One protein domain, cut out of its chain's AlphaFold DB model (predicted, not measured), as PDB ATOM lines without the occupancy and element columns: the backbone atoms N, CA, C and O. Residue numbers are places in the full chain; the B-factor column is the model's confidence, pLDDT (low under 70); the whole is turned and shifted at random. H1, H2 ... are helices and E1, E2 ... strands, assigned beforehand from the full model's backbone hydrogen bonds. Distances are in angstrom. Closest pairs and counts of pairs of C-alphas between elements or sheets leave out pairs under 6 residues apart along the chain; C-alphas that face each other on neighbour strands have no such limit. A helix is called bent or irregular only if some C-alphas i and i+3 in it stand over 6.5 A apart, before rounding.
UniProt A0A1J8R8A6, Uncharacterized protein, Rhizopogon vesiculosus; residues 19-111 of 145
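Overview. This is residues 19 to 111 of the 145 residues of an uncharacterized protein of Rhizopogon vesiculosus (UniProt A0A1J8R8A6). A strongly twisted wall of five antiparallel strands makes the larger part, with the short helix H2 over one face near E7 and E4; to one side, joined to it by the links E4 to E5 and E6 to E7, a small two-stranded hairpin, E5 and E6, has the short helix H1 packed on E6. From H1 a long link, residues 28 to 42, leads back to E1 at the far edge of the wall. The printed part has 93 residues, with named elements in the order H1 E1 E2 E3 H2 E4 E5 E6 E7; the large sheet's order is E1 E2 E3 E7 E4. The class is mixed, with under half of the residues in named elements; the whole is compact, with a radius of gyration of the C-alphas of 14.1 A and spans of 41 by 35 by 21 A.

Arrangement. Start at H1, residues 20 to 27, which is irregular: C-alphas 22 and 25 are 7.5 A apart. Next look for the meander, each strand the antiparallel neighbour of the one before: E1, residues 43 to 46, E2, residues 49 to 54, and E3, residues 57 to 62. N 44 and O 51 are 2.8 A apart in the hairpin of E1 and E2, and N 52 and O 59 are 2.9 A apart in that of E2 and E3. H2, residues 65 to 70, is on the sheet at a height over the sheet of 8.5 A. E4, residues 74 to 76, is an edge strand, as E1 is. Further on, E5, residues 80 to 82, and E6, residues 94 to 96, form a hairpin, with N 82 and O 94 2.8 A apart. The closest C-alphas of H1 and E6 are those of Pro 25 and Thr 96, 4.3 A apart. E7, residues 100 to 104, is antiparallel to E3, with N 60 and O 103 2.8 A apart, and to E4, with N 102 and O 74 2.8 A apart. H2 lies only just over E7, with 3 of its 6 C-alphas falling on it, and the closest C-alphas are those of Val 68 and Tyr 100, 5.8 A apart. E3, H2 and E4 form a split strand-helix-strand unit, two strands of one sheet joined through a helix, with E7 between them in the sheet, and its crossover is right-handed. H1 and H2 are apart. In H2 every O i to N i+4 pair is within hydrogen-bond range; in H1, 2 of 4 are.

Along the chain. Find C-alpha 20 at (160.960, 170.829, 55.416), where H1 begins. E2 measures 15.4 A and E3 16.1 A from first to last C-alpha; E3 begins at C-alpha 57, (187.778, 179.411, 69.649). E7, 12.6 A, ends at C-alpha 104, (189.137, 173.622, 65.747).

Size, cuts and confidence. The two C-alphas farthest apart are those of Pro 19 and Asp 107, 42.4 A. The printed part has no cut. The links H1 to E1 and E5 to E6 are long. Look for low confidence, pLDDT under 70, at residues 34 to 40 and 87 to 89; the mean of the printed part is 85.0.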
ATOM      1  N   PRO A  19     157.900 169.965  51.713       82.06
ATOM      2  CA  PRO A  19     157.895 170.267  53.143       82.06
ATOM      3  C   PRO A  19     159.272 170.064  53.772       82.06
ATOM      4  O   PRO A  19     159.920 169.047  53.497       82.06
ATOM      5  N   TRP A  20     159.690 170.950  54.682       81.31
ATOM      6  CA  TRP A  20     160.960 170.829  55.416       81.31
ATOM      7  C   TRP A  20     161.199 169.437  55.991       81.31
ATOM      8  O   TRP A  20     162.287 168.895  55.835       81.31
ATOM      9  N   SER A  21     160.182 168.808  56.580       83.12
ATOM     10  CA  SER A  21     160.287 167.463  57.157       83.12
ATOM     11  C   SER A  21     160.784 166.391  56.173       83.12
ATOM     12  O   SER A  21     161.330 165.379  56.608       83.12
ATOM     13  N   SER A  22     160.639 166.614  54.861       84.25
ATOM     14  CA  SER A  22     161.073 165.684  53.813       84.25
ATOM     15  C   SER A  22     162.498 165.925  53.297       84.25
ATOM     16  O   SER A  22     163.174 164.960  52.945       84.25
ATOM     17  N   TRP A  23     162.988 167.172  53.282       84.88
ATOM     18  CA  TRP A  23     164.310 167.508  52.728       84.88
ATOM     19  C   TRP A  23     165.261 168.148  53.747       84.88
ATOM     20  O   TRP A  23     166.455 167.860  53.741       84.88
ATOM     21  N   GLY A  24     164.754 168.974  54.653       88.69
ATOM     22  CA  GLY A  24     165.525 169.814  55.561       88.69
ATOM     23  C   GLY A  24     166.443 169.055  56.515       88.69
ATOM     24  O   GLY A  24     167.655 169.271  56.458       88.69
ATOM     25  N   PRO A  25     165.933 168.137  57.364       90.94
ATOM     26  CA  PRO A  25     166.722 167.494  58.415       90.94
ATOM     27  C   PRO A  25     168.042 166.880  57.943       90.94
ATOM     28  O   PRO A  25     169.055 167.020  58.619       90.94
ATOM     29  N   HIS A  26     168.063 166.234  56.776       89.69
ATOM     30  CA  HIS A  26     169.259 165.556  56.262       89.69
ATOM     31  C   HIS A  26     170.161 166.450  55.402       89.69
ATOM     32  O   HIS A  26     171.314 166.096  55.177       89.69
ATOM     33  N   ASN A  27     169.656 167.598  54.939       90.94
ATOM     34  CA  ASN A  27     170.377 168.521  54.056       90.94
ATOM     35  C   ASN A  27     170.770 169.832  54.744       90.94
ATOM     36  O   ASN A  27     171.271 170.750  54.102       90.94
ATOM     37  N   SER A  28     170.544 169.933  56.049       91.75
ATOM     38  CA  SER A  28     170.874 171.111  56.838       91.75
ATOM     39  C   SER A  28     171.630 170.730  58.099       91.75
ATOM     40  O   SER A  28     171.597 169.582  58.561       91.75
ATOM     41  N   ARG A  29     172.314 171.726  58.661       93.12
ATOM     42  CA  ARG A  29     172.943 171.639  59.969       93.12
ATOM     43  C   ARG A  29     172.664 172.899  60.762       93.12
ATOM     44  O   ARG A  29     172.943 174.003  60.304       93.12
ATOM     45  N   CYS A  30     172.138 172.711  61.958       89.06
ATOM     46  CA  CYS A  30     171.990 173.773  62.930       89.06
ATOM     47  C   CYS A  30     173.238 173.859  63.806       89.06
ATOM     48  O   CYS A  30     173.741 172.842  64.282       89.06
ATOM     49  N   PHE A  31     173.685 175.083  64.064       86.19
ATOM     50  CA  PHE A  31     174.733 175.374  65.030       86.19
ATOM     51  C   PHE A  31     174.114 176.189  66.168       86.19
ATOM     52  O   PHE A  31     173.636 177.297  65.914       86.19
ATOM     53  N   PRO A  32     174.039 175.648  67.397       75.69
ATOM     54  CA  PRO A  32     173.551 176.417  68.528       75.69
ATOM     55  C   PRO A  32     174.560 177.529  68.802       75.69
ATOM     56  O   PRO A  32     175.738 177.266  69.037       75.69
ATOM     57  N   LEU A  33     174.096 178.771  68.729       71.00
ATOM     58  CA  LEU A  33     174.918 179.919  69.068       71.00
ATOM     59  C   LEU A  33     175.056 179.992  70.582       71.00
ATOM     60  O   LEU A  33     174.057 180.053  71.297       71.00
ATOM     61  N   ASP A  34     176.298 179.997  71.053       65.75
ATOM     62  CA  ASP A  34     176.598 180.260  72.452       65.75
ATOM     63  C   ASP A  34     176.442 181.767  72.710       65.75
ATOM     64  O   ASP A  34     177.311 182.580  72.382       65.75
ATOM     65  N   SER A  35     175.276 182.152  73.232       60.44
ATOM     66  CA  SER A  35     174.952 183.547  73.535       60.44
ATOM     67  C   SER A  35     175.714 184.102  74.736       60.44
ATOM     68  O   SER A  35     175.669 185.312  74.963       60.44
ATOM     69  N   ASP A  36     176.390 183.251  75.511       59.41
ATOM     70  CA  ASP A  36     176.900 183.634  76.826       59.41
ATOM     71  C   ASP A  36     178.217 184.421  76.740       59.41
ATOM     72  O   ASP A  36     178.553 185.163  77.665       59.41
ATOM     73  N   TYR A  37     178.942 184.326  75.617       55.72
ATOM     74  CA  TYR A  37     180.281 184.916  75.475       55.72
ATOM     75  C   TYR A  37     180.363 186.094  74.507       55.72
ATOM     76  O   TYR A  37     181.162 187.009  74.720       55.72
ATOM     77  N   THR A  38     179.533 186.124  73.462       56.75
ATOM     78  CA  THR A  38     179.536 187.222  72.489       56.75
ATOM     79  C   THR A  38     178.112 187.655  72.152       56.75
ATOM     80  O   THR A  38     177.340 186.839  71.652       56.75
ATOM     81  N   PRO A  39     177.752 188.947  72.309       59.12
ATOM     82  CA  PRO A  39     176.427 189.449  71.929       59.12
ATOM     83  C   PRO A  39     176.189 189.409  70.410       59.12
ATOM     84  O   PRO A  39     175.084 189.678  69.943       59.12
ATOM     85  N   ARG A  40     177.233 189.107  69.629       67.44
ATOM     86  CA  ARG A  40     177.194 188.997  68.179       67.44
ATOM     87  C   ARG A  40     177.743 187.639  67.767       67.44
ATOM     88  O   ARG A  40     178.922 187.371  67.961       67.44
ATOM     89  N   ALA A  41     176.890 186.831  67.152       72.94
ATOM     90  CA  ALA A  41     177.319 185.663  66.404       72.94
ATOM     91  C   ALA A  41     178.181 186.120  65.220       72.94
ATOM     92  O   ALA A  41     177.685 186.820  64.334       72.94
ATOM     93  N   VAL A  42     179.466 185.763  65.218       84.00
ATOM     94  CA  VAL A  42     180.348 185.977  64.066       84.00
ATOM     95  C   VAL A  42     180.471 184.651  63.329       84.00
ATOM     96  O   VAL A  42     181.016 183.686  63.865       84.00
ATOM     97  N   ILE A  43     179.916 184.612  62.118       89.00
ATOM     98  CA  ILE A  43     179.892 183.433  61.256       89.00
ATOM     99  C   ILE A  43     180.409 183.842  59.881       89.00
ATOM    100  O   ILE A  43     179.882 184.776  59.282       89.00
ATOM    101  N   GLY A  44     181.400 183.115  59.380       91.56
ATOM    102  CA  GLY A  44     181.807 183.159  57.983       91.56
ATOM    103  C   GLY A  44     181.243 181.955  57.234       91.56
ATOM    104  O   GLY A  44     181.241 180.841  57.760       91.56
ATOM    105  N   VAL A  45     180.817 182.154  55.987       92.38
ATOM    106  CA  VAL A  45     180.425 181.065  55.079       92.38
ATOM    107  C   VAL A  45     181.152 181.223  53.747       92.38
ATOM    108  O   VAL A  45     181.152 182.311  53.178       92.38
ATOM    109  N   GLY A  46     181.731 180.135  53.238       92.19
ATOM    110  CA  GLY A  46     182.366 180.090  51.922       92.19
ATOM    111  C   GLY A  46     182.390 178.670  51.370       92.19
ATOM    112  O   GLY A  46     182.894 177.749  52.015       92.19
ATOM    113  N   GLY A  47     181.813 178.474  50.183       91.75
ATOM    114  CA  GLY A  47     181.697 177.152  49.562       91.75
ATOM    115  C   GLY A  47     181.014 176.135  50.485       91.75
ATOM    116  O   GLY A  47     179.891 176.350  50.938       91.75
ATOM    117  N   SER A  48     181.700 175.026  50.772       92.62
ATOM    118  CA  SER A  48     181.234 173.978  51.691       92.62
ATOM    119  C   SER A  48     181.610 174.219  53.153       92.62
ATOM    120  O   SER A  48     181.454 173.311  53.962       92.62
ATOM    121  N   ARG A  49     182.155 175.384  53.512       93.69
ATOM    122  CA  ARG A  49     182.723 175.633  54.838       93.69
ATOM    123  C   ARG A  49     181.958 176.716  55.579       93.69
ATOM    124  O   ARG A  49     181.578 177.740  55.013       93.69
ATOM    125  N   VAL A  50     181.777 176.484  56.871       93.94
ATOM    126  CA  VAL A  50     181.218 177.447  57.821       93.94
ATOM    127  C   VAL A  50     182.216 177.613  58.953       93.94
ATOM    128  O   VAL A  50     182.616 176.620  59.552       93.94
ATOM    129  N   ILE A  51     182.614 178.845  59.257       92.31
ATOM    130  CA  ILE A  51     183.455 179.167  60.413       92.31
ATOM    131  C   ILE A  51     182.606 179.930  61.415       92.31
ATOM    132  O   ILE A  51     181.945 180.897  61.056       92.31
ATOM    133  N   GLN A  52     182.650 179.521  62.675       89.75
ATOM    134  CA  GLN A  52     181.988 180.212  63.774       89.75
ATOM    135  C   GLN A  52     182.897 180.281  64.996       89.75
ATOM    136  O   GLN A  52     183.804 179.462  65.163       89.75
ATOM    137  N   LEU A  53     182.625 181.240  65.875       85.94
ATOM    138  CA  LEU A  53     183.238 181.287  67.195       85.94
ATOM    139  C   LEU A  53     182.406 180.463  68.190       85.94
ATOM    140  O   LEU A  53     181.218 180.722  68.363       85.94
ATOM    141  N   VAL A  54     183.029 179.486  68.849       83.56
ATOM    142  CA  VAL A  54     182.438 178.714  69.952       83.56
ATOM    143  C   VAL A  54     183.261 178.997  71.206       83.56
ATOM    144  O   VAL A  54     184.455 178.691  71.262       83.56
ATOM    145  N   GLY A  55     182.648 179.646  72.199       82.31
ATOM    146  CA  GLY A  55     183.381 180.251  73.313       82.31
ATOM    147  C   GLY A  55     184.365 181.308  72.801       82.31
ATOM    148  O   GLY A  55     183.955 182.326  72.252       82.31
ATOM    149  N   THR A  56     185.666 181.054  72.947       83.31
ATOM    150  CA  THR A  56     186.741 181.910  72.417       83.31
ATOM    151  C   THR A  56     187.491 181.281  71.241       83.31
ATOM    152  O   THR A  56     188.506 181.818  70.806       83.31
ATOM    153  N   ARG A  57     187.041 180.143  70.694       87.25
ATOM    154  CA  ARG A  57     187.778 179.411  69.649       87.25
ATOM    155  C   ARG A  57     187.034 179.371  68.334       87.25
ATOM    156  O   ARG A  57     185.813 179.251  68.298       87.25
ATOM    157  N   MET A  58     187.785 179.445  67.239       88.31
ATOM    158  CA  MET A  58     187.219 179.270  65.906       88.31
ATOM    159  C   MET A  58     187.018 177.789  65.611       88.31
ATOM    160  O   MET A  58     187.952 176.990  65.696       88.31
ATOM    161  N   HIS A  59     185.790 177.448  65.243       91.06
ATOM    162  CA  HIS A  59     185.395 176.139  64.752       91.06
ATOM    163  C   HIS A  59     185.007 176.277  63.285       91.06
ATOM    164  O   HIS A  59     184.134 177.073  62.943       91.06
ATOM    165  N   MET A  60     185.633 175.479  62.431       92.56
ATOM    166  CA  MET A  60     185.247 175.310  61.040       92.56
ATOM    167  C   MET A  60     184.516 173.981  60.872       92.56
ATOM    168  O   MET A  60     185.005 172.931  61.288       92.56
ATOM    169  N   ALA A  61     183.358 174.031  60.231       94.44
ATOM    170  CA  ALA A  61     182.629 172.883  59.731       94.44
ATOM    171  C   ALA A  61     182.814 172.803  58.211       94.44
ATOM    172  O   ALA A  61     182.356 173.694  57.498       94.44
ATOM    173  N   ASP A  62     183.476 171.753  57.718       94.12
ATOM    174  CA  ASP A  62     183.608 171.476  56.284       94.12
ATOM    175  C   ASP A  62     182.625 170.379  55.851       94.12
ATOM    176  O   ASP A  62     182.747 169.207  56.221       94.12
ATOM    177  N   PHE A  63     181.639 170.781  55.058       94.62
ATOM    178  CA  PHE A  63     180.585 169.949  54.488       94.62
ATOM    179  C   PHE A  63     180.984 169.299  53.157       94.62
ATOM    180  O   PHE A  63     180.141 168.669  52.519       94.62
ATOM    181  N   ASN A  64     182.237 169.435  52.700       92.50
ATOM    182  CA  ASN A  64     182.683 168.813  51.457       92.50
ATOM    183  C   ASN A  64     182.469 167.286  51.530       92.50
ATOM    184  O   ASN A  64     183.133 166.614  52.333       92.50
ATOM    185  N   PRO A  65     181.617 166.696  50.665       92.19
ATOM    186  CA  PRO A  65     181.287 165.274  50.741       92.19
ATOM    187  C   PRO A  65     182.513 164.369  50.626       92.19
ATOM    188  O   PRO A  65     182.557 163.305  51.236       92.19
ATOM    189  N   SER A  66     183.536 164.799  49.880       91.81
ATOM    190  CA  SER A  66     184.781 164.044  49.726       91.81
ATOM    191  C   SER A  66     185.600 164.027  51.013       91.81
ATOM    192  O   SER A  66     186.180 162.997  51.354       91.81
ATOM    193  N   VAL A  67     185.650 165.146  51.739       90.00
ATOM    194  CA  VAL A  67     186.379 165.254  53.014       90.00
ATOM    195  C   VAL A  67     185.659 164.439  54.089       90.00
ATOM    196  O   VAL A  67     186.283 163.615  54.760       90.00
ATOM    197  N   VAL A  68     184.329 164.564  54.160       93.50
ATOM    198  CA  VAL A  68     183.475 163.778  55.065       93.50
ATOM    199  C   VAL A  68     183.578 162.276  54.781       93.50
ATOM    200  O   VAL A  68     183.723 161.485  55.714       93.50
ATOM    201  N   ALA A  69     183.547 161.862  53.508       92.25
ATOM    202  CA  ALA A  69     183.647 160.454  53.117       92.25
ATOM    203  C   ALA A  69     185.018 159.845  53.436       92.25
ATOM    204  O   ALA A  69     185.098 158.676  53.809       92.25
ATOM    205  N   ARG A  70     186.095 160.631  53.317       90.69
ATOM    206  CA  ARG A  70     187.449 160.197  53.698       90.69
ATOM    207  C   ARG A  70     187.626 160.080  55.210       90.69
ATOM    208  O   ARG A  70     188.524 159.366  55.643       90.69
ATOM    209  N   GLY A  71     186.805 160.774  55.998       83.31
ATOM    210  CA  GLY A  71     186.878 160.751  57.457       83.31
ATOM    211  C   GLY A  71     188.191 161.304  58.011       83.31
ATOM    212  O   GLY A  71     188.652 160.859  59.059       83.31
ATOM    213  N   VAL A  72     188.824 162.234  57.293       77.75
ATOM    214  CA  VAL A  72     190.059 162.874  57.755       77.75
ATOM    215  C   VAL A  72     189.683 163.917  58.806       77.75
ATOM    216  O   VAL A  72     189.004 164.886  58.487       77.75
ATOM    217  N   GLY A  73     190.114 163.713  60.051       83.69
ATOM    218  CA  GLY A  73     189.760 164.577  61.183       83.69
ATOM    219  C   GLY A  73     188.524 164.095  61.948       83.69
ATOM    220  O   GLY A  73     188.138 162.927  61.880       83.69
ATOM    221  N   LYS A  74     187.910 164.993  62.726       93.38
ATOM    222  CA  LYS A  74     186.722 164.680  63.525       93.38
ATOM    223  C   LYS A  74     185.468 164.873  62.676       93.38
ATOM    224  O   LYS A  74     185.033 165.998  62.460       93.38
ATOM    225  N   VAL A  75     184.870 163.779  62.207       95.50
ATOM    226  CA  VAL A  75     183.570 163.829  61.522       95.50
ATOM    227  C   VAL A  75     182.459 163.905  62.561       95.50
ATOM    228  O   VAL A  75     182.350 163.011  63.399       95.50
ATOM    229  N   VAL A  76     181.610 164.924  62.477       94.69
ATOM    230  CA  VAL A  76     180.415 165.053  63.315       94.69
ATOM    231  C   VAL A  76     179.219 164.524  62.533       94.69
ATOM    232  O   VAL A  76     178.946 164.971  61.418       94.69
ATOM    233  N   ARG A  77     178.520 163.539  63.102       94.88
ATOM    234  CA  ARG A  77     177.349 162.877  62.482       94.88
ATOM    235  C   ARG A  77     176.118 162.918  63.368       94.88
ATOM    236  O   ARG A  77     175.000 162.725  62.902       94.88
ATOM    237  N   GLU A  78     176.341 163.146  64.650       94.88
ATOM    238  CA  GLU A  78     175.324 163.225  65.675       94.88
ATOM    239  C   GLU A  78     174.341 164.339  65.312       94.88
ATOM    240  O   GLU A  78     174.782 165.396  64.845       94.88
ATOM    241  N   PRO A  79     173.029 164.129  65.483       94.06
ATOM    242  CA  PRO A  79     172.055 165.176  65.249       94.06
ATOM    243  C   PRO A  79     172.254 166.374  66.167       94.06
ATOM    244  O   PRO A  79     172.683 166.243  67.313       94.06
ATOM    245  N   THR A  80     171.828 167.532  65.680       91.62
ATOM    246  CA  THR A  80     171.622 168.718  66.507       91.62
ATOM    247  C   THR A  80     170.136 169.034  66.548       91.62
ATOM    248  O   THR A  80     169.531 169.260  65.498       91.62
ATOM    249  N   THR A  81     169.565 169.057  67.754       90.69
ATOM    250  CA  THR A  81     168.167 169.429  67.998       90.69
ATOM    251  C   THR A  81     168.106 170.804  68.647       90.69
ATOM    252  O   THR A  81     168.665 171.009  69.724       90.69
ATOM    253  N   ILE A  82     167.413 171.736  67.999       86.19
ATOM    254  CA  ILE A  82     167.027 173.013  68.594       86.19
ATOM    255  C   ILE A  82     165.623 172.830  69.180       86.19
ATOM    256  O   ILE A  82     164.691 172.578  68.411       86.19
ATOM    257  N   PRO A  83     165.451 172.935  70.509       85.31
ATOM    258  CA  PRO A  83     164.143 172.786  71.125       85.31
ATOM    259  C   PRO A  83     163.231 173.969  70.789       85.31
ATOM    260  O   PRO A  83     163.680 175.106  70.611       85.31
ATOM    261  N   THR A  84     161.933 173.690  70.760       83.12
ATOM    262  CA  THR A  84     160.856 174.655  70.540       83.12
ATOM    263  C   THR A  84     161.005 175.849  71.481       83.12
ATOM    264  O   THR A  84     161.237 175.690  72.680       83.12
ATOM    265  N   GLY A  85     160.862 177.065  70.949       70.00
ATOM    266  CA  GLY A  85     160.974 178.296  71.739       70.00
ATOM    267  C   GLY A  85     162.406 178.721  72.091       70.00
ATOM    268  O   GLY A  85     162.588 179.823  72.611       70.00
ATOM    269  N   SER A  86     163.430 177.926  71.757       70.19
ATOM    270  CA  SER A  86     164.823 178.380  71.811       70.19
ATOM    271  C   SER A  86     165.061 179.501  70.797       70.19
ATOM    272  O   SER A  86     164.622 179.419  69.645       70.19
ATOM    273  N   MET A  87     165.720 180.577  71.241       62.47
ATOM    274  CA  MET A  87     166.034 181.773  70.441       62.47
ATOM    275  C   MET A  87     164.832 182.355  69.661       62.47
ATOM    276  O   MET A  87     165.024 183.002  68.633       62.47
ATOM    277  N   TYR A  88     163.591 182.111  70.112       62.50
ATOM    278  CA  TYR A  88     162.346 182.514  69.433       62.50
ATOM    279  C   TYR A  88     162.268 182.125  67.943       62.50
ATOM    280  O   TYR A  88     161.622 182.820  67.162       62.50
ATOM    281  N   SER A  89     162.969 181.063  67.531       66.38
ATOM    282  CA  SER A  89     163.214 180.788  66.107       66.38
ATOM    283  C   SER A  89     162.270 179.741  65.505       66.38
ATOM    284  O   SER A  89     161.921 179.855  64.336       66.38
ATOM    285  N   PHE A  90     161.818 178.753  66.285       75.25
ATOM    286  CA  PHE A  90     160.986 177.654  65.778       75.25
ATOM    287  C   PHE A  90     159.756 177.390  66.652       75.25
ATOM    288  O   PHE A  90     159.812 177.493  67.882       75.25
ATOM    289  N   THR A  91     158.648 177.030  65.996       81.44
ATOM    290  CA  THR A  91     157.369 176.637  66.617       81.44
ATOM    291  C   THR A  91     157.323 175.166  67.034       81.44
ATOM    292  O   THR A  91     156.398 174.765  67.733       81.44
ATOM    293  N   GLU A  92     158.305 174.378  66.601       84.06
ATOM    294  CA  GLU A  92     158.489 172.964  66.920       84.06
ATOM    295  C   GLU A  92     159.985 172.637  67.059       84.06
ATOM    296  O   GLU A  92     160.842 173.448  66.695       84.06
ATOM    297  N   ASP A  93     160.302 171.457  67.594       87.56
ATOM    298  CA  ASP A  93     161.680 170.992  67.732       87.56
ATOM    299  C   ASP A  93     162.265 170.705  66.347       87.56
ATOM    300  O   ASP A  93     161.763 169.860  65.603       87.56
ATOM    301  N   VAL A  94     163.376 171.359  66.009       86.44
ATOM    302  CA  VAL A  94     164.053 171.159  64.723       86.44
ATOM    303  C   VAL A  94     165.298 170.319  64.934       86.44
ATOM    304  O   VAL A  94     166.218 170.725  65.639       86.44
ATOM    305  N   THR A  95     165.346 169.147  64.296       91.62
ATOM    306  CA  THR A  95     166.522 168.267  64.323       91.62
ATOM    307  C   THR A  95     167.188 168.204  62.954       91.62
ATOM    308  O   THR A  95     166.524 167.986  61.943       91.62
ATOM    309  N   THR A  96     168.511 168.367  62.931       94.19
ATOM    310  CA  THR A  96     169.329 168.411  61.709       94.19
ATOM    311  C   THR A  96     170.516 167.448  61.785       94.19
ATOM    312  O   THR A  96     171.043 167.193  62.868       94.19
ATOM    313  N   TYR A  97     170.938 166.900  60.643       94.50
ATOM    314  CA  TYR A  97     171.815 165.724  60.557       94.50
ATOM    315  C   TYR A  97     172.959 165.853  59.548       94.50
ATOM    316  O   TYR A  97     173.765 164.928  59.467       94.50
ATOM    317  N   LEU A  98     173.059 166.944  58.776       95.44
ATOM    318  CA  LEU A  98     174.064 167.032  57.712       95.44
ATOM    319  C   LEU A  98     175.487 166.887  58.297       95.44
ATOM    320  O   LEU A  98     175.884 167.711  59.129       95.44
ATOM    321  N   PRO A  99     176.244 165.841  57.907       95.69
ATOM    322  CA  PRO A  99     177.546 165.562  58.490       95.69
ATOM    323  C   PRO A  99     178.606 166.517  57.949       95.69
ATOM    324  O   PRO A  99     178.568 166.919  56.787       95.69
ATOM    325  N   TYR A 100     179.592 166.824  58.783       95.94
ATOM    326  CA  TYR A 100     180.722 167.678  58.425       95.94
ATOM    327  C   TYR A 100     181.991 167.231  59.142       95.94
ATOM    328  O   TYR A 100     181.940 166.485  60.123       95.94
ATOM    329  N   VAL A 101     183.139 167.697  58.660       95.62
ATOM    330  CA  VAL A 101     184.406 167.594  59.388       95.62
ATOM    331  C   VAL A 101     184.608 168.845  60.224       95.62
ATOM    332  O   VAL A 101     184.558 169.957  59.706       95.62
ATOM    333  N   GLU A 102     184.815 168.659  61.524       94.38
ATOM    334  CA  GLU A 102     185.137 169.733  62.454       94.38
ATOM    335  C   GLU A 102     186.649 169.956  62.510       94.38
ATOM    336  O   GLU A 102     187.425 169.034  62.784       94.38
ATOM    337  N   VAL A 103     187.050 171.208  62.306       91.25
ATOM    338  CA  VAL A 103     188.411 171.697  62.518       91.25
ATOM    339  C   VAL A 103     188.349 172.804  63.562       91.25
ATOM    340  O   VAL A 103     187.631 173.785  63.392       91.25
ATOM    341  N   VAL A 104     189.093 172.645  64.654       89.69
ATOM    342  CA  VAL A 104     189.137 173.622  65.747       89.69
ATOM    343  C   VAL A 104     190.507 174.272  65.766       89.69
ATOM    344  O   VAL A 104     191.519 173.572  65.858       89.69
ATOM    345  N   ASN A 105     190.539 175.601  65.714       86.06
ATOM    346  CA  ASN A 105     191.766 176.336  65.968       86.06
ATOM    347  C   ASN A 105     192.069 176.293  67.475       86.06
ATOM    348  O   ASN A 105     191.306 176.824  68.283       86.06
ATOM    349  N   ASN A 106     193.176 175.645  67.840       81.31
ATOM    350  CA  ASN A 106     193.655 175.573  69.223       81.31
ATOM    351  C   ASN A 106     194.835 176.512  69.497       81.31
ATOM    352  O   ASN A 106     195.246 176.636  70.649       81.31
ATOM    353  N   ASP A 107     195.369 177.168  68.469       81.56
ATOM    354  CA  ASP A 107     196.578 177.985  68.579       81.56
ATOM    355  C   ASP A 107     196.273 179.391  69.102       81.56
ATOM    356  O   ASP A 107     197.152 180.073  69.630       81.56
ATOM    357  N   ARG A 108     195.018 179.836  68.969       81.12
ATOM    358  CA  ARG A 108     194.607 181.190  69.324       81.12
ATOM    359  C   ARG A 108     193.175 181.258  69.827       81.12
ATOM    360  O   ARG A 108     192.285 180.568  69.339       81.12
ATOM    361  N   GLU A 109     192.973 182.173  70.766       84.75
ATOM    362  CA  GLU A 109     191.661 182.558  71.262       84.75
ATOM    363  C   GLU A 109     191.271 183.945  70.733       84.75
ATOM    364  O   GLU A 109     192.098 184.855  70.621       84.75
ATOM    365  N   PHE A 110     189.996 184.095  70.398       80.50
ATOM    366  CA  PHE A 110     189.373 185.320  69.930       80.50
ATOM    367  C   PHE A 110     188.357 185.774  70.973       80.50
ATOM    368  O   PHE A 110     187.513 185.002  71.425       80.50
ATOM    369  N   GLY A 111     188.477 187.033  71.384       75.88
ATOM    370  CA  GLY A 111     187.581 187.652  72.353       75.88
ATOM    371  C   GLY A 111     186.556 188.569  71.695       75.88
ATOM    372  O   GLY A 111     186.269 188.483  70.502       75.88
TER     373      GLY A 111